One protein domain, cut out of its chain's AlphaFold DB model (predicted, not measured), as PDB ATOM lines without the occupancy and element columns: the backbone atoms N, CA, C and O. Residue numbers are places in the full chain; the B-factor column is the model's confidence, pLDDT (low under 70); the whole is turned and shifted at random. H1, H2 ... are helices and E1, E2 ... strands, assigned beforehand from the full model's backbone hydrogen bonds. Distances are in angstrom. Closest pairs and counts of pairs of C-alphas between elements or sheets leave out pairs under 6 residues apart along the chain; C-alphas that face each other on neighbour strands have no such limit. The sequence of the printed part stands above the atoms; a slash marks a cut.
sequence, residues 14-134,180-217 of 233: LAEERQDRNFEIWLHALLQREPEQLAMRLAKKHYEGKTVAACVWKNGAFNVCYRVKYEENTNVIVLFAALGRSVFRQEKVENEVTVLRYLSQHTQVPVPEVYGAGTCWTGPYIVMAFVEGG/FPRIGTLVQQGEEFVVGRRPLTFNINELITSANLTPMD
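AT A GLANCE: This is residues 14 to 134 and 180 to 217 of the 233 residues of an uncharacterized protein of Pseudogymnoascus sp. 23342-1-I1 (UniProt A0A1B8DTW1). A strongly twisted sheet of five strands curls round H2 on one face, while H3 packs on the opposite face and has the small hairpin E6 and E7 on its far side. The long helix H1 runs past this body, off the sheet, and its first turns meet the short helix H4 in a corner. The printed part has 159 residues, with four named helices and seven named strands in the order H1, H2, E1, E2, E3, H3, E4, E5, E6, E7, H4. The five-strand sheet has the order E1, E2, E3, E5, E4 and is antiparallel throughout, as is the pair E6 and E7, and the class is mixed, helices and strands. The whole is compact, with a radius of gyration of the C-alphas of 16.6 A and spans of 48 by 42 by 29 A.

HOW THE PARTS SIT: The large sheet has as edge strands E1, residues 51 to 59, and E4, residues 114 to 120; its inner strands are E2, residues 63 to 70, E3, residues 75 to 81, and E5, residues 123 to 129. E1, E2 and E3 form a meander, each strand the antiparallel neighbour of the one before. Across the hairpin of E1 and E2, N 55 and O 67 are within hydrogen-bond range at 3.0 A; across that of E2 and E3, N 66 and O 78 are at 2.9 A. Between E3 and E5, N 79 and O 126 are at 2.9 A, and in the hairpin of E4 and E5, N 125 and O 118 are at 2.8 A. H2, residues 35 to 46, is on the sheet, which curls round it; the closest C-alphas of H2 and E1 are those of Glu 36 and Ala 54, 5.0 A apart. H3, residues 89 to 106, is on the opposite face at a height over the sheet of 9.9 A, over E5 and E4, and runs along the strands, at 12 degrees to E5 on the local plane. The closest C-alphas of H3 and E5 are those of Gln 90 and Pro 124, 5.7 A apart. With H2 and H3 on its two faces, the sheet is part of three layers. E3, H3 and E4 form a split strand-helix-strand unit, two strands running the same way with E5 between them, and its crossover is right-handed. E6, residues 185 to 189, and E7, residues 192 to 197, form a hairpin with N 187 and O 194 at 2.8 A; the closest C-alphas of H3 and E6, those of Thr 98 and Val 187, are 6.4 A apart. H1, residues 14 to 31, is only just not on the large sheet, with 4 pairs of C-alphas within 10 A. With its residues 15 to 19 alone H1 touches H4, residues 202 to 210, about perpendicular at 82 degrees; their closest C-alphas, those of Glu 16 and Ser 210, are 5.0 A apart. H1 and H2 meet only through their link, and H2 and H3 are apart. In H1 and H3 every O i to N i+4 pair is within hydrogen-bond range; in H2 it is 7 of 8 and in H4 4 of 5.

IN THESE COORDINATES: In the large sheet, E1 measures 21.4 A from first to last C-alpha, E2 22.0 A, E3 19.6 A, E5 20.1 A and E4 17.2 A. C-alpha 51, where E1 begins, is at (123.439, 108.058, 142.221). H1 and H3 each measure 25.6 A, and H2 measures 16.9 A. H1 begins with C-alpha 14 at (111.933, 71.453, 124.574), and H4 ends with C-alpha 210 at (115.792, 76.641, 119.724).

THE WHOLE: The two C-alphas farthest apart, those of Glu 72 and Asp 217, are 49.1 A apart. Residues 135 to 179 are not printed, and C-alphas 134 and 180 are 32.6 A apart across this cut, which falls in the link from E5 to E6. Of the links that are printed whole, E3 to H3 and H3 to E4 are short and the others are tight. The mean pLDDT of the printed part is 92.0; residues 59 to 60 and 216 to 217 are under 70.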
ATOM      1  N   LEU A  14     111.316  71.814 123.296       86.44
ATOM      2  CA  LEU A  14     111.933  71.453 124.574       86.44
ATOM      3  C   LEU A  14     113.189  72.286 124.835       86.44
ATOM      4  O   LEU A  14     113.460  72.644 125.986       86.44
ATOM      5  N   ALA A  15     113.947  72.606 123.783       85.38
ATOM      6  CA  ALA A  15     115.085  73.512 123.877       85.38
ATOM      7  C   ALA A  15     114.624  74.934 124.234       85.38
ATOM      8  O   ALA A  15     115.158  75.516 125.183       85.38
ATOM      9  N   GLU A  16     113.580  75.440 123.570       87.62
ATOM     10  CA  GLU A  16     113.002  76.761 123.854       87.62
ATOM     11  C   GLU A  16     112.497  76.858 125.300       87.62
ATOM     12  O   GLU A  16     112.942  77.718 126.062       87.62
ATOM     13  N   GLU A  17     111.666  75.905 125.738       90.19
ATOM     14  CA  GLU A  17     111.136  75.842 127.107       90.19
ATOM     15  C   GLU A  17     112.246  75.736 128.160       90.19
ATOM     16  O   GLU A  17     112.107  76.190 129.300       90.19
ATOM     17  N   ARG A  18     113.369  75.091 127.829       89.75
ATOM     18  CA  ARG A  18     114.531  75.035 128.720       89.75
ATOM     19  C   ARG A  18     115.184  76.408 128.854       89.75
ATOM     20  O   ARG A  18     115.558  76.786 129.966       89.75
ATOM     21  N   GLN A  19     115.335  77.147 127.760       90.19
ATOM     22  CA  GLN A  19     115.932  78.480 127.795       90.19
ATOM     23  C   GLN A  19     115.019  79.524 128.435       90.19
ATOM     24  O   GLN A  19     115.502  80.348 129.213       90.19
ATOM     25  N   ASP A  20     113.710  79.435 128.205       91.75
ATOM     26  CA  ASP A  20     112.726  80.262 128.900       91.75
ATOM     27  C   ASP A  20     112.775  80.018 130.411       91.75
ATOM     28  O   ASP A  20     112.912  80.973 131.176       91.75
ATOM     29  N   ARG A  21     112.825  78.753 130.854       93.94
ATOM     30  CA  ARG A  21     113.018  78.421 132.278       93.94
ATOM     31  C   ARG A  21     114.327  78.972 132.842       93.94
ATOM     32  O   ARG A  21     114.341  79.507 133.951       93.94
ATOM     33  N   ASN A  22     115.430  78.876 132.097       93.19
ATOM     34  CA  ASN A  22     116.708  79.460 132.518       93.19
ATOM     35  C   ASN A  22     116.593  80.979 132.709       93.19
ATOM     36  O   ASN A  22     117.123  81.518 133.684       93.19
ATOM     37  N   PHE A  23     115.905  81.663 131.792       93.88
ATOM     38  CA  PHE A  23     115.665  83.098 131.876       93.88
ATOM     39  C   PHE A  23     114.773  83.462 133.064       93.88
ATOM     40  O   PHE A  23     115.106  84.388 133.798       93.88
ATOM     41  N   GLU A  24     113.689  82.724 133.299       94.94
ATOM     42  CA  GLU A  24     112.778  82.944 134.428       94.94
ATOM     43  C   GLU A  24     113.485  82.786 135.777       94.94
ATOM     44  O   GLU A  24     113.389  83.670 136.629       94.94
ATOM     45  N   ILE A  25     114.252  81.704 135.958       96.00
ATOM     46  CA  ILE A  25     115.023  81.457 137.186       96.00
ATOM     47  C   ILE A  25     116.041  82.578 137.411       96.00
ATOM     48  O   ILE A  25     116.176  83.098 138.522       96.00
ATOM     49  N   TRP A  26     116.751  82.968 136.354       95.69
ATOM     50  CA  TRP A  26     117.738  84.039 136.409       95.69
ATOM     51  C   TRP A  26     117.110  85.397 136.736       95.69
ATOM     52  O   TRP A  26     117.611  86.115 137.602       95.69
ATOM     53  N   LEU A  27     115.994  85.735 136.086       94.75
ATOM     54  CA  LEU A  27     115.268  86.978 136.317       94.75
ATOM     55  C   LEU A  27     114.718  87.018 137.742       94.75
ATOM     56  O   LEU A  27     114.876  88.024 138.428       94.75
ATOM     57  N   HIS A  28     114.141  85.916 138.222       95.19
ATOM     58  CA  HIS A  28     113.678  85.813 139.598       95.19
ATOM     59  C   HIS A  28     114.830  86.033 140.588       95.19
ATOM     60  O   HIS A  28     114.704  86.834 141.510       95.19
ATOM     61  N   ALA A  29     115.988  85.402 140.372       95.06
ATOM     62  CA  ALA A  29     117.162  85.616 141.216       95.06
ATOM     63  C   ALA A  29     117.628  87.083 141.218       95.06
ATOM     64  O   ALA A  29     117.967  87.602 142.283       95.06
ATOM     65  N   LEU A  30     117.619  87.752 140.055       94.25
ATOM     66  CA  LEU A  30     117.925  89.180 139.917       94.25
ATOM     67  C   LEU A  30     116.972  90.051 140.744       94.25
ATOM     68  O   LEU A  30     117.430  90.889 141.519       94.25
ATOM     69  N   LEU A  31     115.664  89.824 140.616       93.62
ATOM     70  CA  LEU A  31     114.632  90.620 141.282       93.62
ATOM     71  C   LEU A  31     114.632  90.453 142.810       93.62
ATOM     72  O   LEU A  31     114.316  91.399 143.523       93.62
ATOM     73  N   GLN A  32     115.047  89.294 143.325       94.06
ATOM     74  CA  GLN A  32     115.107  89.020 144.769       94.06
ATOM     75  C   GLN A  32     116.309  89.663 145.487       94.06
ATOM     76  O   GLN A  32     116.448  89.513 146.699       94.06
ATOM     77  N   ARG A  33     117.223  90.338 144.770       93.88
ATOM     78  CA  ARG A  33     118.497  90.837 145.330       93.88
ATOM     79  C   ARG A  33     118.742  92.321 145.059       93.88
ATOM     80  O   ARG A  33     119.851  92.707 144.685       93.88
ATOM     81  N   GLU A  34     117.704  93.132 145.260       94.31
ATOM     82  CA  GLU A  34     117.751  94.602 145.175       94.31
ATOM     83  C   GLU A  34     118.453  95.096 143.892       94.31
ATOM     84  O   GLU A  34     119.507  95.749 143.943       94.31
ATOM     85  N   PRO A  35     117.922  94.742 142.709       95.50
ATOM     86  CA  PRO A  35     118.613  94.962 141.445       95.50
ATOM     87  C   PRO A  35     118.840  96.448 141.130       95.50
ATOM     88  O   PRO A  35     119.839  96.785 140.494       95.50
ATOM     89  N   GLU A  36     118.002  97.354 141.637       97.38
ATOM     90  CA  GLU A  36     118.207  98.803 141.567       97.38
ATOM     91  C   GLU A  36     119.490  99.222 142.292       97.38
ATOM     92  O   GLU A  36     120.301  99.970 141.744       97.38
ATOM     93  N   GLN A  37     119.729  98.697 143.498       97.56
ATOM     94  CA  GLN A  37     120.949  98.993 144.247       97.56
ATOM     95  C   GLN A  37     122.175  98.384 143.571       97.56
ATOM     96  O   GLN A  37     123.241  99.003 143.538       97.56
ATOM     97  N   LEU A  38     122.038  97.179 143.010       97.75
ATOM     98  CA  LEU A  38     123.092  96.580 142.198       97.75
ATOM     99  C   LEU A  38     123.426  97.475 140.999       97.75
ATOM    100  O   LEU A  38     124.598  97.786 140.802       97.75
ATOM    101  N   ALA A  39     122.424  97.929 140.245       97.81
ATOM    102  CA  ALA A  39     122.616  98.829 139.113       97.81
ATOM    103  C   ALA A  39     123.299 100.137 139.541       97.81
ATOM    104  O   ALA A  39     124.277 100.538 138.919       97.81
ATOM    105  N   MET A  40     122.876 100.757 140.647       98.12
ATOM    106  CA  MET A  40     123.523 101.961 141.186       98.12
ATOM    107  C   MET A  40     124.994 101.725 141.559       98.12
ATOM    108  O   MET A  40     125.840 102.567 141.258       98.12
ATOM    109  N   ARG A  41     125.324 100.585 142.185       97.75
ATOM    110  CA  ARG A  41     126.715 100.225 142.521       97.75
ATOM    111  C   ARG A  41     127.570 100.018 141.273       97.75
ATOM    112  O   ARG A  41     128.706 100.480 141.236       97.75
ATOM    113  N   LEU A  42     127.033  99.333 140.263       98.25
ATOM    114  CA  LEU A  42     127.734  99.103 138.999       98.25
ATOM    115  C   LEU A  42     127.921 100.403 138.215       98.25
ATOM    116  O   LEU A  42     129.013 100.636 137.711       98.25
ATOM    117  N   ALA A  43     126.909 101.271 138.167       97.94
ATOM    118  CA  ALA A  43     127.024 102.585 137.542       97.94
ATOM    119  C   ALA A  43     128.121 103.422 138.217       97.94
ATOM    120  O   ALA A  43     129.033 103.883 137.540       97.94
ATOM    121  N   LYS A  44     128.121 103.505 139.556       97.12
ATOM    122  CA  LYS A  44     129.138 104.242 140.329       97.12
ATOM    123  C   LYS A  44     130.565 103.717 140.132       97.12
ATOM    124  O   LYS A  44     131.518 104.462 140.321       97.12
ATOM    125  N   LYS A  45     130.729 102.441 139.769       97.56
ATOM    126  CA  LYS A  45     132.046 101.863 139.465       97.56
ATOM    127  C   LYS A  45     132.670 102.461 138.198       97.56
ATOM    128  O   LYS A  45     133.892 102.489 138.106       97.56
ATOM    129  N   HIS A  46     131.849 102.886 137.238       97.50
ATOM    130  CA  HIS A  46     132.300 103.279 135.897       97.50
ATOM    131  C   HIS A  46     131.969 104.731 135.531       97.50
ATOM    132  O   HIS A  46     132.552 105.255 134.594       97.50
ATOM    133  N   TYR A  47     131.055 105.383 136.252       96.25
ATOM    134  CA  TYR A  47     130.664 106.774 136.026       96.25
ATOM    135  C   TYR A  47     130.637 107.544 137.349       96.25
ATOM    136  O   TYR A  47     129.955 107.143 138.304       96.25
ATOM    137  N   GLU A  48     131.391 108.643 137.391       93.38
ATOM    138  CA  GLU A  48     131.551 109.488 138.571       93.38
ATOM    139  C   GLU A  48     130.256 110.213 138.961       93.38
ATOM    140  O   GLU A  48     129.323 110.383 138.177       93.38
ATOM    141  N   GLY A  49     130.192 110.641 140.219       92.19
ATOM    142  CA  GLY A  49     129.047 111.354 140.772       92.19
ATOM    143  C   GLY A  49     128.154 110.498 141.667       92.19
ATOM    144  O   GLY A  49     128.429 109.333 141.982       92.19
ATOM    145  N   LYS A  50     127.079 111.124 142.148       94.56
ATOM    146  CA  LYS A  50     126.177 110.539 143.139       94.56
ATOM    147  C   LYS A  50     124.900 110.023 142.487       94.56
ATOM    148  O   LYS A  50     124.128 110.784 141.905       94.56
ATOM    149  N   THR A  51     124.677 108.720 142.627       96.50
ATOM    150  CA  THR A  51     123.439 108.058 142.221       96.50
ATOM    151  C   THR A  51     122.318 108.391 143.208       96.50
ATOM    152  O   THR A  51     122.520 108.403 144.421       96.50
ATOM    153  N   VAL A  52     121.128 108.667 142.679       95.81
ATOM    154  CA  VAL A  52     119.938 109.077 143.444       95.81
ATOM    155  C   VAL A  52     118.906 107.960 143.482       95.81
ATOM    156  O   VAL A  52     118.351 107.658 144.532       95.81
ATOM    157  N   ALA A  53     118.640 107.353 142.329       96.50
ATOM    158  CA  ALA A  53     117.643 106.304 142.181       96.50
ATOM    159  C   ALA A  53     117.984 105.421 140.983       96.50
ATOM    160  O   ALA A  53     118.712 105.835 140.080       96.50
ATOM    161  N   ALA A  54     117.401 104.230 140.945       97.06
ATOM    162  CA  ALA A  54     117.376 103.405 139.754       97.06
ATOM    163  C   ALA A  54     115.995 102.777 139.575       97.06
ATOM    164  O   ALA A  54     115.262 102.589 140.541       97.06
ATOM    165  N   CYS A  55     115.642 102.475 138.333       95.12
ATOM    166  CA  CYS A  55     114.419 101.762 137.999       95.12
ATOM    167  C   CYS A  55     114.631 100.878 136.771       95.12
ATOM    168  O   CYS A  55     115.528 101.115 135.957       95.12
ATOM    169  N   VAL A  56     113.779  99.866 136.621       93.25
ATOM    170  CA  VAL A  56     113.687  99.102 135.376       93.25
ATOM    171  C   VAL A  56     113.301 100.060 134.247       93.25
ATOM    172  O   VAL A  56     112.340 100.817 134.372       93.25
ATOM    173  N   TRP A  57     114.055 100.047 133.148       85.69
ATOM    174  CA  TRP A  57     113.814 100.950 132.023       85.69
ATOM    175  C   TRP A  57     112.941 100.300 130.951       85.69
ATOM    176  O   TRP A  57     111.771 100.638 130.793       85.69
ATOM    177  N   LYS A  58     113.522  99.367 130.195       73.19
ATOM    178  CA  LYS A  58     112.865  98.578 129.150       73.19
ATOM    179  C   LYS A  58     113.601  97.251 129.027       73.19
ATOM    180  O   LYS A  58     114.830  97.241 128.993       73.19
ATOM    181  N   ASN A  59     112.860  96.154 128.920       65.06
ATOM    182  CA  ASN A  59     113.452  94.863 128.591       65.06
ATOM    183  C   ASN A  59     113.599  94.761 127.073       65.06
ATOM    184  O   ASN A  59     112.635  94.958 126.333       65.06
ATOM    185  N   GLY A  60     114.823  94.495 126.618       67.88
ATOM    186  CA  GLY A  60     115.069  94.031 125.257       67.88
ATOM    187  C   GLY A  60     114.973  92.507 125.198       67.88
ATOM    188  O   GLY A  60     114.885  91.848 126.231       67.88
ATOM    189  N   ALA A  61     115.054  91.933 123.997       75.38
ATOM    190  CA  ALA A  61     115.030  90.477 123.828       75.38
ATOM    191  C   ALA A  61     116.198  89.766 124.545       75.38
ATOM    192  O   ALA A  61     116.032  88.653 125.027       75.38
ATOM    193  N   PHE A  62     117.360  90.424 124.660       85.12
ATOM    194  CA  PHE A  62     118.602  89.821 125.172       85.12
ATOM    195  C   PHE A  62     119.126  90.409 126.483       85.12
ATOM    196  O   PHE A  62     120.031  89.834 127.089       85.12
ATOM    197  N   ASN A  63     118.609  91.563 126.903       92.06
ATOM    198  CA  ASN A  63     119.144  92.305 128.040       92.06
ATOM    199  C   ASN A  63     118.014  92.810 128.945       92.06
ATOM    200  O   ASN A  63     116.994  93.308 128.458       92.06
ATOM    201  N   VAL A  64     118.253  92.775 130.255       94.00
ATOM    202  CA  VAL A  64     117.449  93.494 131.254       94.00
ATOM    203  C   VAL A  64     118.166  94.793 131.594       94.00
ATOM    204  O   VAL A  64     119.349  94.770 131.937       94.00
ATOM    205  N   CYS A  65     117.473  95.927 131.471       94.88
ATOM    206  CA  CYS A  65     118.091  97.248 131.563       94.88
ATOM    207  C   CYS A  65     117.532  98.054 132.735       94.88
ATOM    208  O   CYS A  65     116.315  98.206 132.872       94.88
ATOM    209  N   TYR A  66     118.431  98.649 133.510       96.50
ATOM    210  CA  TYR A  66     118.112  99.589 134.576       96.50
ATOM    211  C   TYR A  66     118.591 100.985 134.195       96.50
ATOM    212  O   TYR A  66     119.736 101.160 133.779       96.50
ATOM    213  N   ARG A  67     117.720 101.981 134.356       96.81
ATOM    214  CA  ARG A  67     118.090 103.396 134.275       96.81
ATOM    215  C   ARG A  67     118.467 103.870 135.667       96.81
ATOM    216  O   ARG A  67     117.670 103.754 136.592       96.81
ATOM    217  N   VAL A  68     119.669 104.410 135.796       97.81
ATOM    218  CA  VAL A  68     120.211 104.986 137.024       97.81
ATOM    219  C   VAL A  68     120.240 106.502 136.873       97.81
ATOM    220  O   VAL A  68     120.836 107.023 135.931       97.81
ATOM    221  N   LYS A  69     119.593 107.208 137.800       97.38
ATOM    222  CA  LYS A  69     119.552 108.671 137.861       97.38
ATOM    223  C   LYS A  69     120.649 109.195 138.790       97.38
ATOM    224  O   LYS A  69     120.782 108.703 139.911       97.38
ATOM    225  N   TYR A  70     121.371 110.217 138.346       96.50
ATOM    226  CA  TYR A  70     122.356 110.979 139.121       96.50
ATOM    227  C   TYR A  70     121.802 112.368 139.508       96.50
ATOM    228  O   TYR A  70     120.788 112.804 138.959       96.50
ATOM    229  N   GLU A  71     122.433 113.053 140.474       92.06
ATOM    230  CA  GLU A  71     121.954 114.347 141.014       92.06
ATOM    231  C   GLU A  71     121.839 115.458 139.953       92.06
ATOM    232  O   GLU A  71     120.862 116.203 139.951       92.06
ATOM    233  N   GLU A  72     122.750 115.515 138.984       86.62
ATOM    234  CA  GLU A  72     122.790 116.549 137.934       86.62
ATOM    235  C   GLU A  72     121.839 116.270 136.755       86.62
ATOM    236  O   GLU A  72     122.112 116.626 135.613       86.62
ATOM    237  N   ASN A  73     120.730 115.562 136.995       83.38
ATOM    238  CA  ASN A  73     119.804 115.057 135.966       83.38
ATOM    239  C   ASN A  73     120.438 114.147 134.896       83.38
ATOM    240  O   ASN A  73     119.761 113.764 133.940       83.38
ATOM    241  N   THR A  74     121.684 113.722 135.088       93.31
ATOM    242  CA  THR A  74     122.338 112.737 134.228       93.31
ATOM    243  C   THR A  74     121.736 111.352 134.444       93.31
ATOM    244  O   THR A  74     121.410 110.955 135.567       93.31
ATOM    245  N   ASN A  75     121.581 110.603 133.354       95.69
ATOM    246  CA  ASN A  75     121.076 109.240 133.382       95.69
ATOM    247  C   ASN A  75     122.078 108.283 132.744       95.69
ATOM    248  O   ASN A  75     122.660 108.562 131.697       95.69
ATOM    249  N   VAL A  76     122.227 107.127 133.376       97.12
ATOM    250  CA  VAL A  76     123.099 106.039 132.939       97.12
ATOM    251  C   VAL A  76     122.249 104.791 132.772       97.12
ATOM    252  O   VAL A  76     121.331 104.556 133.561       97.12
ATOM    253  N   ILE A  77     122.536 103.978 131.759       97.19
ATOM    254  CA  ILE A  77     121.925 102.658 131.611       97.19
ATOM    255  C   ILE A  77     122.914 101.588 132.054       97.19
ATOM    256  O   ILE A  77     124.064 101.564 131.622       97.19
ATOM    257  N   VAL A  78     122.426 100.675 132.890       97.56
ATOM    258  CA  VAL A  78     123.092  99.416 133.220       97.56
ATOM    259  C   VAL A  78     122.333  98.285 132.540       97.56
ATOM    260  O   VAL A  78     121.152  98.069 132.819       97.56
ATOM    261  N   LEU A  79     123.002  97.572 131.637       95.69
ATOM    262  CA  LEU A  79     122.445  96.447 130.893       95.69
ATOM    263  C   LEU A  79     123.022  95.152 131.441       95.69
ATOM    264  O   LEU A  79     124.240  94.998 131.479       95.69
ATOM    265  N   PHE A  80     122.163  94.205 131.799       95.81
ATOM    266  CA  PHE A  80     122.553  92.848 132.170       95.81
ATOM    267  C   PHE A  80     122.284  91.896 131.007       95.81
ATOM    268  O   PHE A  80     121.149  91.821 130.529       95.81
ATOM    269  N   ALA A  81     123.301  91.146 130.576       95.19
ATOM    270  CA  ALA A  81     123.133  90.111 129.561       95.19
ATOM    271  C   ALA A  81     122.326  88.939 130.144       95.19
ATOM    272  O   ALA A  81     122.797  88.209 131.025       95.19
ATOM    273  N   ALA A  82     121.096  88.769 129.659       93.38
ATOM    274  CA  ALA A  82     120.136  87.848 130.248       93.38
ATOM    275  C   ALA A  82     120.504  86.384 129.965       93.38
ATOM    276  O   ALA A  82     120.699  85.986 128.810       93.38
ATOM    277  N   LEU A  83     120.583  85.570 131.024       92.12
ATOM    278  CA  LEU A  83     120.711  84.115 130.890       92.12
ATOM    279  C   LEU A  83     119.458  83.548 130.215       92.12
ATOM    280  O   LEU A  83     118.367  84.063 130.426       92.12
ATOM    281  N   GLY A  84     119.611  82.519 129.386       88.44
ATOM    282  CA  GLY A  84     118.499  81.921 128.638       88.44
ATOM    283  C   GLY A  84     118.090  82.703 127.387       88.44
ATOM    284  O   GLY A  84     117.503  82.135 126.481       88.44
ATOM    285  N   ARG A  85     118.454  83.987 127.266       89.62
ATOM    286  CA  ARG A  85     118.237  84.760 126.028       89.62
ATOM    287  C   ARG A  85     119.478  84.817 125.155       89.62
ATOM    288  O   ARG A  85     119.386  84.689 123.940       89.62
ATOM    289  N   SER A  86     120.640  85.007 125.772       86.31
ATOM    290  CA  SER A  86     121.927  84.964 125.085       86.31
ATOM    291  C   SER A  86     122.788  83.850 125.660       86.31
ATOM    292  O   SER A  86     122.931  83.729 126.878       86.31
ATOM    293  N   VAL A  87     123.368  83.033 124.784       84.88
ATOM    294  CA  VAL A  87     124.202  81.891 125.183       84.88
ATOM    295  C   VAL A  87     125.633  82.346 125.463       84.88
ATOM    296  O   VAL A  87     126.137  82.203 126.577       84.88
ATOM    297  N   PHE A  88     126.277  82.974 124.480       89.19
ATOM    298  CA  PHE A  88     127.643  83.491 124.585       89.19
ATOM    299  C   PHE A  88     127.660  84.890 125.218       89.19
ATOM    300  O   PHE A  88     128.113  85.857 124.614       89.19
ATOM    301  N   ARG A  89     127.127  85.021 126.439       92.75
ATOM    302  CA  ARG A  89     126.866  86.329 127.079       92.75
ATOM    303  C   ARG A  89     128.102  87.211 127.219       92.75
ATOM    304  O   ARG A  89     128.009  88.417 127.014       92.75
ATOM    305  N   GLN A  90     129.234  86.616 127.590       93.62
ATOM    306  CA  GLN A  90     130.486  87.348 127.787       93.62
ATOM    307  C   GLN A  90     131.008  87.887 126.450       93.62
ATOM    308  O   GLN A  90     131.220  89.087 126.314       93.62
ATOM    309  N   GLU A  91     131.094  87.017 125.442       92.06
ATOM    310  CA  GLU A  91     131.467  87.397 124.076       92.06
ATOM    311  C   GLU A  91     130.501  88.436 123.493       92.06
ATOM    312  O   GLU A  91     130.944  89.427 122.930       92.06
ATOM    313  N   LYS A  92     129.186  88.289 123.701       92.88
ATOM    314  CA  LYS A  92     128.193  89.298 123.305       92.88
ATOM    315  C   LYS A  92     128.532  90.672 123.890       92.88
ATOM    316  O   LYS A  92     128.506  91.657 123.158       92.88
ATOM    317  N   VAL A  93     128.792  90.748 125.197       95.94
ATOM    318  CA  VAL A  93     129.088  92.017 125.879       95.94
ATOM    319  C   VAL A  93     130.389  92.633 125.367       95.94
ATOM    320  O   VAL A  93     130.411  93.820 125.062       95.94
ATOM    321  N   GLU A  94     131.443  91.836 125.213       95.44
ATOM    322  CA  GLU A  94     132.722  92.291 124.653       95.44
ATOM    323  C   GLU A  94     132.559  92.843 123.232       95.44
ATOM    324  O   GLU A  94     133.089  93.910 122.912       95.44
ATOM    325  N   ASN A  95     131.772  92.156 122.403       95.06
ATOM    326  CA  ASN A  95     131.499  92.563 121.028       95.06
ATOM    327  C   ASN A  95     130.714  93.878 120.984       95.06
ATOM    328  O   ASN A  95     131.075  94.780 120.234       95.06
ATOM    329  N   GLU A  96     129.665  94.005 121.800       96.12
ATOM    330  CA  GLU A  96     128.834  95.211 121.873       96.12
ATOM    331  C   GLU A  96     129.659  96.426 122.318       96.12
ATOM    332  O   GLU A  96     129.626  97.467 121.665       96.12
ATOM    333  N   VAL A  97     130.480  96.276 123.362       97.38
ATOM    334  CA  VAL A  97     131.384  97.336 123.837       97.38
ATOM    335  C   VAL A  97     132.389  97.740 122.761       97.38
ATOM    336  O   VAL A  97     132.579  98.932 122.518       97.38
ATOM    337  N   THR A  98     133.024  96.766 122.107       97.12
ATOM    338  CA  THR A  98     134.048  97.030 121.087       97.12
ATOM    339  C   THR A  98     133.454  97.748 119.880       97.12
ATOM    340  O   THR A  98     134.017  98.735 119.413       97.12
ATOM    341  N   VAL A  99     132.286  97.306 119.404       96.62
ATOM    342  CA  VAL A  99     131.591  97.937 118.274       96.62
ATOM    343  C   VAL A  99     131.121  99.347 118.632       96.62
ATOM    344  O   VAL A  99     131.308 100.255 117.828       96.62
ATOM    345  N   LEU A 100     130.561  99.568 119.827       97.25
ATOM    346  CA  LEU A 100     130.140 100.909 120.255       97.25
ATOM    347  C   LEU A 100     131.321 101.887 120.306       97.25
ATOM    348  O   LEU A 100     131.203 103.002 119.805       97.25
ATOM    349  N   ARG A 101     132.471 101.457 120.841       96.81
ATOM    350  CA  ARG A 101     133.706 102.262 120.847       96.81
ATOM    351  C   ARG A 101     134.230 102.541 119.443       96.81
ATOM    352  O   ARG A 101     134.634 103.660 119.154       96.81
ATOM    353  N   TYR A 102     134.201 101.543 118.561       97.00
ATOM    354  CA  TYR A 102     134.598 101.739 117.171       97.00
ATOM    355  C   TYR A 102     133.712 102.790 116.494       97.00
ATOM    356  O   TYR A 102     134.222 103.750 115.917       97.00
ATOM    357  N   LEU A 103     132.387 102.638 116.604       96.69
ATOM    358  CA  LEU A 103     131.419 103.535 115.978       96.69
ATOM    359  C   LEU A 103     131.538 104.968 116.497       96.69
ATOM    360  O   LEU A 103     131.475 105.889 115.683       96.69
ATOM    361  N   SER A 104     131.749 105.160 117.804       95.25
ATOM    362  CA  SER A 104     131.900 106.497 118.388       95.25
ATOM    363  C   SER A 104     133.172 107.214 117.927       95.25
ATOM    364  O   SER A 104     133.182 108.438 117.850       95.25
ATOM    365  N   GLN A 105     134.234 106.470 117.609       94.62
ATOM    366  CA  GLN A 105     135.526 107.027 117.199       94.62
ATOM    367  C   GLN A 105     135.659 107.205 115.680       94.62
ATOM    368  O   GLN A 105     136.351 108.113 115.228       94.62
ATOM    369  N   HIS A 106     135.009 106.349 114.886       94.94
ATOM    370  CA  HIS A 106     135.264 106.247 113.443       94.94
ATOM    371  C   HIS A 106     134.071 106.644 112.569       94.94
ATOM    372  O   HIS A 106     134.186 106.676 111.344       94.94
ATOM    373  N   THR A 107     132.909 106.933 113.159       95.06
ATOM    374  CA  THR A 107     131.703 107.280 112.399       95.06
ATOM    375  C   THR A 107     130.992 108.491 112.994       95.06
ATOM    376  O   THR A 107     131.238 108.890 114.124       95.06
ATOM    377  N   GLN A 108     130.068 109.071 112.226       93.31
ATOM    378  CA  GLN A 108     129.160 110.119 112.713       93.31
ATOM    379  C   GLN A 108     127.860 109.540 113.299       93.31
ATOM    380  O   GLN A 108     126.905 110.279 113.536       93.31
ATOM    381  N   VAL A 109     127.775 108.217 113.471       94.81
ATOM    382  CA  VAL A 109     126.583 107.571 114.021       94.81
ATOM    383  C   VAL A 109     126.486 107.916 115.506       94.81
ATOM    384  O   VAL A 109     127.415 107.611 116.255       94.81
ATOM    385  N   PRO A 110     125.369 108.505 115.967       93.19
ATOM    386  CA  PRO A 110     125.171 108.747 117.385       93.19
ATOM    387  C   PRO A 110     124.946 107.410 118.098       93.19
ATOM    388  O   PRO A 110     123.886 106.791 117.980       93.19
ATOM    389  N   VAL A 111     125.955 106.959 118.836       96.00
ATOM    390  CA  VAL A 111     125.904 105.770 119.692       96.00
ATOM    391  C   VAL A 111     126.087 106.171 121.159       96.00
ATOM    392  O   VAL A 111     126.742 107.178 121.430       96.00
ATOM    393  N   PRO A 112     125.514 105.425 122.122       95.94
ATOM    394  CA  PRO A 112     125.756 105.691 123.533       95.94
ATOM    395  C   PRO A 112     127.235 105.496 123.876       95.94
ATOM    396  O   PRO A 112     127.848 104.497 123.498       95.94
ATOM    397  N   GLU A 113     127.788 106.432 124.641       96.56
ATOM    398  CA  GLU A 113     129.131 106.299 125.193       96.56
ATOM    399  C   GLU A 113     129.179 105.149 126.201       96.56
ATOM    400  O   GLU A 113     128.329 105.042 127.087       96.56
ATOM    401  N   VAL A 114     130.179 104.278 126.076       97.75
ATOM    402  CA  VAL A 114     130.385 103.170 127.010       97.75
ATOM    403  C   VAL A 114     131.315 103.618 128.127       97.75
ATOM    404  O   VAL A 114     132.523 103.721 127.920       97.75
ATOM    405  N   TYR A 115     130.767 103.783 129.328       97.69
ATOM    406  CA  TYR A 115     131.546 104.089 130.528       97.69
ATOM    407  C   TYR A 115     132.320 102.870 131.031       97.69
ATOM    408  O   TYR A 115     133.444 102.986 131.511       97.69
ATOM    409  N   GLY A 116     131.754 101.671 130.881       97.50
ATOM    410  CA  GLY A 116     132.469 100.448 131.213       97.50
ATOM    411  C   GLY A 116     131.638  99.184 131.088       97.50
ATOM    412  O   GLY A 116     130.458  99.205 130.749       97.50
ATOM    413  N   ALA A 117     132.274  98.054 131.362       98.06
ATOM    414  CA  ALA A 117     131.648  96.740 131.356       98.06
ATOM    415  C   ALA A 117     132.342  95.822 132.366       98.06
ATOM    416  O   ALA A 117     133.408  96.141 132.900       98.06
ATOM    417  N   GLY A 118     131.730  94.679 132.651       97.81
ATOM    418  CA  GLY A 118     132.346  93.658 133.488       97.81
ATOM    419  C   GLY A 118     131.398  92.516 133.800       97.81
ATOM    420  O   GLY A 118     130.372  92.344 133.149       97.81
ATOM    421  N   THR A 119     131.729  91.759 134.840       97.69
ATOM    422  CA  THR A 119     130.925  90.626 135.304       97.69
ATOM    423  C   THR A 119     130.566  90.825 136.770       97.69
ATOM    424  O   THR A 119     131.381  91.288 137.571       97.69
ATOM    425  N   CYS A 120     129.330  90.505 137.130       96.25
ATOM    426  CA  CYS A 120     128.874  90.417 138.512       96.25
ATOM    427  C   CYS A 120     128.172  89.070 138.732       96.25
ATOM    428  O   CYS A 120     128.138  88.226 137.838       96.25
ATOM    429  N   TRP A 121     127.604  88.847 139.917       95.31
ATOM    430  CA  TRP A 121     127.000  87.557 140.271       95.31
ATOM    431  C   TRP A 121     125.843  87.132 139.346       95.31
ATOM    432  O   TRP A 121     125.582  85.941 139.218       95.31
ATOM    433  N   THR A 122     125.158  88.078 138.693       93.69
ATOM    434  CA  THR A 122     124.087  87.776 137.727       93.69
ATOM    435  C   THR A 122     124.626  87.537 136.303       93.69
ATOM    436  O   THR A 122     123.973  86.920 135.459       93.69
ATOM    437  N   GLY A 123     125.869  87.936 136.033       95.62
ATOM    438  CA  GLY A 123     126.542  87.728 134.756       95.62
ATOM    439  C   GLY A 123     127.185  88.997 134.193       95.62
ATOM    440  O   GLY A 123     127.448  89.946 134.940       95.62
ATOM    441  N   PRO A 124     127.480  88.999 132.883       97.88
ATOM    442  CA  PRO A 124     128.079  90.136 132.193       97.88
ATOM    443  C   PRO A 124     127.142  91.349 132.147       97.88
ATOM    444  O   PRO A 124     125.926  91.198 131.991       97.88
ATOM    445  N   TYR A 125     127.711  92.547 132.252       97.75
ATOM    446  CA  TYR A 125     126.981  93.809 132.193       97.75
ATOM    447  C   TYR A 125     127.740  94.896 131.423       97.75
ATOM    448  O   TYR A 125     128.967  94.847 131.307       97.75
ATOM    449  N   ILE A 126     126.998  95.904 130.960       98.25
ATOM    450  CA  ILE A 126     127.520  97.137 130.353       98.25
ATOM    451  C   ILE A 126     126.935  98.340 131.095       98.25
ATOM    452  O   ILE A 126     125.761  98.333 131.461       98.25
ATOM    453  N   VAL A 127     127.752  99.366 131.308       98.38
ATOM    454  CA  VAL A 127     127.368 100.684 131.814       98.38
ATOM    455  C   VAL A 127     127.637 101.703 130.712       98.38
ATOM    456  O   VAL A 127     128.768 101.828 130.244       98.38
ATOM    457  N   MET A 128     126.600 102.412 130.277       97.62
ATOM    458  CA  MET A 128     126.678 103.343 129.149       97.62
ATOM    459  C   MET A 128     125.773 104.562 129.346       97.62
ATOM    460  O   MET A 128     124.864 104.551 130.184       97.62
ATOM    461  N   ALA A 129     126.004 105.606 128.557       96.88
ATOM    462  CA  ALA A 129     125.183 106.805 128.532       96.88
ATOM    463  C   ALA A 129     123.719 106.484 128.193       96.88
ATOM    464  O   ALA A 129     123.417 105.635 127.350       96.88
ATOM    465  N   PHE A 130     122.790 107.189 128.838       95.00
ATOM    466  CA  PHE A 130     121.397 107.173 128.418       95.00
ATOM    467  C   PHE A 130     121.197 108.081 127.201       95.00
ATOM    468  O   PHE A 130     121.531 109.262 127.244       95.00
ATOM    469  N   VAL A 131     120.611 107.537 126.133       92.31
ATOM    470  CA  VAL A 131     120.232 108.321 124.951       92.31
ATOM    471  C   VAL A 131     118.827 108.877 125.150       92.31
ATOM    472  O   VAL A 131     117.850 108.124 125.193       92.31
ATOM    473  N   GLU A 132     118.729 110.198 125.263       90.94
ATOM    474  CA  GLU A 132     117.451 110.901 125.355       90.94
ATOM    475  C   GLU A 132     116.699 110.843 124.017       90.94
ATOM    476  O   GLU A 132     117.272 111.042 122.945       90.94
ATOM    477  N   GLY A 133     115.391 110.579 124.076       90.38
ATOM    478  CA  GLY A 133     114.532 110.569 122.893       90.38
ATOM    479  C   GLY A 133     113.437 109.504 122.897       90.38
ATOM    480  O   GLY A 133     113.335 108.643 123.774       90.38
ATOM    481  N   GLY A 134     112.576 109.583 121.882       90.19
ATOM    482  CA  GLY A 134     111.527 108.604 121.608       90.19
ATOM    483  C   GLY A 134     111.946 107.606 120.529       90.19
ATOM    484  O   GLY A 134     112.719 107.929 119.633       90.19
ATOM    485  N   PHE A 180     136.507  96.196 106.387       91.94
ATOM    486  CA  PHE A 180     137.508  95.337 106.995       91.94
ATOM    487  C   PHE A 180     137.910  94.256 105.988       91.94
ATOM    488  O   PHE A 180     137.053  93.774 105.244       91.94
ATOM    489  N   PRO A 181     139.181  93.823 105.986       91.31
ATOM    490  CA  PRO A 181     139.664  92.793 105.062       91.31
ATOM    491  C   PRO A 181     139.053  91.412 105.339       91.31
ATOM    492  O   PRO A 181     139.148  90.506 104.517       91.31
ATOM    493  N   ARG A 182     138.432  91.230 106.510       90.88
ATOM    494  CA  ARG A 182     137.822  89.968 106.927       90.88
ATOM    495  C   ARG A 182     136.422  90.181 107.479       90.88
ATOM    496  O   ARG A 182     136.120  91.226 108.048       90.88
ATOM    497  N   ILE A 183     135.595  89.151 107.370       89.69
ATOM    498  CA  ILE A 183     134.264  89.052 107.959       89.69
ATOM    499  C   ILE A 183     134.390  88.346 109.305       89.69
ATOM    500  O   ILE A 183     134.896  87.226 109.399       89.69
ATOM    501  N   GLY A 184     133.909  88.998 110.355       90.88
ATOM    502  CA  GLY A 184     133.954  88.483 111.714       90.88
ATOM    503  C   GLY A 184     133.614  89.567 112.722       90.88
ATOM    504  O   GLY A 184     132.927  90.538 112.413       90.88
ATOM    505  N   THR A 185     134.108  89.395 113.938       91.94
ATOM    506  CA  THR A 185     133.882  90.315 115.048       91.94
ATOM    507  C   THR A 185     135.119  91.171 115.310       91.94
ATOM    508  O   THR A 185     136.252  90.672 115.296       91.94
ATOM    509  N   LEU A 186     134.883  92.459 115.575       94.38
ATOM    510  CA  LEU A 186     135.923  93.418 115.934       94.38
ATOM    511  C   LEU A 186     136.529  93.110 117.299       94.38
ATOM    512  O   LEU A 186     135.823  92.806 118.259       94.38
ATOM    513  N   VAL A 187     137.845  93.255 117.371       93.50
ATOM    514  CA  VAL A 187     138.631  93.279 118.598       93.50
ATOM    515  C   VAL A 187     139.470  94.546 118.610       93.50
ATOM    516  O   VAL A 187     139.988  94.969 117.575       93.50
ATOM    517  N   GLN A 188     139.596  95.152 119.784       92.81
ATOM    518  CA  GLN A 188     140.461  96.306 119.984       92.81
ATOM    519  C   GLN A 188     141.882  95.822 120.313       92.81
ATOM    520  O   GLN A 188     142.071  95.064 121.267       92.81
ATOM    521  N   GLN A 189     142.871  96.244 119.526       90.88
ATOM    522  CA  GLN A 189     144.294  95.958 119.717       90.88
ATOM    523  C   GLN A 189     145.039  97.284 119.889       90.88
ATOM    524  O   GLN A 189     145.412  97.941 118.922       90.88
ATOM    525  N   GLY A 190     145.210  97.714 121.142       90.12
ATOM    526  CA  GLY A 190     145.696  99.062 121.435       90.12
ATOM    527  C   GLY A 190     144.694 100.120 120.966       90.12
ATOM    528  O   GLY A 190     143.550 100.142 121.428       90.12
ATOM    529  N   GLU A 191     145.126 100.985 120.051       87.81
ATOM    530  CA  GLU A 191     144.282 102.022 119.436       87.81
ATOM    531  C   GLU A 191     143.572 101.538 118.161       87.81
ATOM    532  O   GLU A 191     142.630 102.180 117.703       87.81
ATOM    533  N   GLU A 192     143.971 100.390 117.608       93.31
ATOM    534  CA  GLU A 192     143.407  99.861 116.367       93.31
ATOM    535  C   GLU A 192     142.241  98.896 116.613       93.31
ATOM    536  O   GLU A 192     142.143  98.220 117.644       93.31
ATOM    537  N   PHE A 193     141.362  98.788 115.615       95.31
ATOM    538  CA  PHE A 193     140.255  97.836 115.593       95.31
ATOM    539  C   PHE A 193     140.423  96.894 114.412       95.31
ATOM    540  O   PHE A 193     140.402  97.317 113.256       95.31
ATOM    541  N   VAL A 194     140.542  95.602 114.701       94.12
ATOM    542  CA  VAL A 194     140.730  94.571 113.678       94.12
ATOM    543  C   VAL A 194     139.685  93.479 113.819       94.12
ATOM    544  O   VAL A 194     139.167  93.215 114.903       94.12
ATOM    545  N   VAL A 195     139.379  92.798 112.722       93.38
ATOM    546  CA  VAL A 195     138.515  91.616 112.758       93.38
ATOM    547  C   VAL A 195     139.351  90.419 113.201       93.38
ATOM    548  O   VAL A 195     140.204  89.945 112.450       93.38
ATOM    549  N   GLY A 196     139.129  89.951 114.433       89.25
ATOM    550  CA  GLY A 196     139.972  88.935 115.081       89.25
ATOM    551  C   GLY A 196     139.224  87.753 115.699       89.25
ATOM    552  O   GLY A 196     139.858  86.808 116.164       89.25
ATOM    553  N   ARG A 197     137.888  87.784 115.710       87.88
ATOM    554  CA  ARG A 197     137.042  86.723 116.277       87.88
ATOM    555  C   ARG A 197     135.994  86.255 115.280       87.88
ATOM    556  O   ARG A 197     135.634  86.987 114.357       87.88
ATOM    557  N   ARG A 198     135.476  85.047 115.513       86.75
ATOM    558  CA  ARG A 198     134.323  84.510 114.779       86.75
ATOM    559  C   ARG A 198     133.130  85.479 114.860       86.75
ATOM    560  O   ARG A 198     132.954  86.121 115.897       86.75
ATOM    561  N   PRO A 199     132.286  85.566 113.822       87.56
ATOM    562  CA  PRO A 199     131.055  86.340 113.905       87.56
ATOM    563  C   PRO A 199     130.090  85.701 114.912       87.56
ATOM    564  O   PRO A 199     129.770  84.516 114.816       87.56
ATOM    565  N   LEU A 200     129.582  86.494 115.857       87.56
ATOM    566  CA  LEU A 200     128.485  86.085 116.735       87.56
ATOM    567  C   LEU A 200     127.157  86.605 116.171       87.56
ATOM    568  O   LEU A 200     126.783  87.755 116.398       87.56
ATOM    569  N   THR A 201     126.457  85.765 115.407       86.56
ATOM    570  CA  THR A 201     125.198  86.137 114.743       86.56
ATOM    571  C   THR A 201     123.974  85.757 115.572       86.56
ATOM    572  O   THR A 201     124.022  84.864 116.419       86.56
ATOM    573  N   PHE A 202     122.845  86.408 115.281       86.25
ATOM    574  CA  PHE A 202     121.542  86.033 115.833       86.25
ATOM    575  C   PHE A 202     121.218  84.558 115.551       86.25
ATOM    576  O   PHE A 202     120.868  83.830 116.471       86.25
ATOM    577  N   ASN A 203     121.451  84.085 114.323       85.88
ATOM    578  CA  ASN A 203     121.184  82.696 113.941       85.88
ATOM    579  C   ASN A 203     121.994  81.686 114.766       85.88
ATOM    580  O   ASN A 203     121.462  80.643 115.126       85.88
ATOM    581  N   ILE A 204     123.258  81.985 115.098       85.00
ATOM    582  CA  ILE A 204     124.066  81.119 115.977       85.00
ATOM    583  C   ILE A 204     123.438  81.026 117.371       85.00
ATOM    584  O   ILE A 204     123.435  79.954 117.968       85.00
ATOM    585  N   ASN A 205     122.904  82.133 117.894       87.50
ATOM    586  CA  ASN A 205     122.190  82.112 119.165       87.50
ATOM    587  C   ASN A 205     120.907  81.272 119.064       87.50
ATOM    588  O   ASN A 205     120.729  80.379 119.884       87.50
ATOM    589  N   GLU A 206     120.086  81.496 118.032       86.19
ATOM    590  CA  GLU A 206     118.817  80.776 117.818       86.19
ATOM    591  C   GLU A 206     119.001  79.268 117.640       86.19
ATOM    592  O   GLU A 206     118.226  78.472 118.161       86.19
ATOM    593  N   LEU A 207     120.056  78.847 116.942       84.81
ATOM    594  CA  LEU A 207     120.386  77.432 116.785       84.81
ATOM    595  C   LEU A 207     120.631  76.743 118.137       84.81
ATOM    596  O   LEU A 207     120.215  75.604 118.345       84.81
ATOM    597  N   ILE A 208     121.254  77.434 119.088       81.81
ATOM    598  CA  ILE A 208     121.490  76.884 120.428       81.81
ATOM    599  C   ILE A 208     120.231  76.967 121.285       81.81
ATOM    600  O   ILE A 208     119.934  76.049 122.049       81.81
ATOM    601  N   THR A 209     119.497  78.077 121.201       84.56
ATOM    602  CA  THR A 209     118.329  78.280 122.060       84.56
ATOM    603  C   THR A 209     117.125  77.463 121.622       84.56
ATOM    604  O   THR A 209     116.333  77.084 122.480       84.56
ATOM    605  N   SER A 210     117.023  77.152 120.330       84.62
ATOM    606  CA  SER A 210     115.792  76.641 119.724       84.62
ATOM    607  C   SER A 210     115.994  75.410 118.833       84.62
ATOM    608  O   SER A 210     115.018  74.916 118.283       84.62
ATOM    609  N   ALA A 211     117.217  74.885 118.667       82.00
ATOM    610  CA  ALA A 211     117.471  73.666 117.877       82.00
ATOM    611  C   ALA A 211     118.285  72.590 118.624       82.00
ATOM    612  O   ALA A 211     118.868  71.710 117.996       82.00
ATOM    613  N   ASN A 212     118.328  72.658 119.963       79.44
ATOM    614  CA  ASN A 212     119.006  71.696 120.849       79.44
ATOM    615  C   ASN A 212     120.492  71.443 120.515       79.44
ATOM    616  O   ASN A 212     121.057  70.413 120.882       79.44
ATOM    617  N   LEU A 213     121.136  72.396 119.838       79.50
ATOM    618  CA  LEU A 213     122.578  72.396 119.645       79.50
ATOM    619  C   LEU A 213     123.254  72.928 120.900       79.50
ATOM    620  O   LEU A 213     122.767  73.851 121.553       79.50
ATOM    621  N   THR A 214     124.396  72.360 121.251       75.31
ATOM    622  CA  THR A 214     125.199  72.846 122.365       75.31
ATOM    623  C   THR A 214     126.194  73.904 121.888       75.31
ATOM    624  O   THR A 214     126.584  73.929 120.718       75.31
ATOM    625  N   PRO A 215     126.683  74.775 122.789       72.06
ATOM    626  CA  PRO A 215     127.791  75.668 122.462       72.06
ATOM    627  C   PRO A 215     129.025  74.931 121.925       72.06
ATOM    628  O   PRO A 215     129.739  75.508 121.116       72.06
ATOM    629  N   MET A 216     129.257  73.680 122.350       68.50
ATOM    630  CA  MET A 216     130.370  72.850 121.874       68.50
ATOM    631  C   MET A 216     130.174  72.399 120.424       68.50
ATOM    632  O   MET A 216     131.138  72.371 119.669       68.50
ATOM    633  N   ASP A 217     128.936  72.137 120.000       67.19
ATOM    634  CA  ASP A 217     128.635  71.760 118.609       67.19
ATOM    635  C   ASP A 217     128.925  72.904 117.623       67.19
ATOM    636  O   ASP A 217     129.169  72.676 116.440       67.19
TER     637      ASP A 217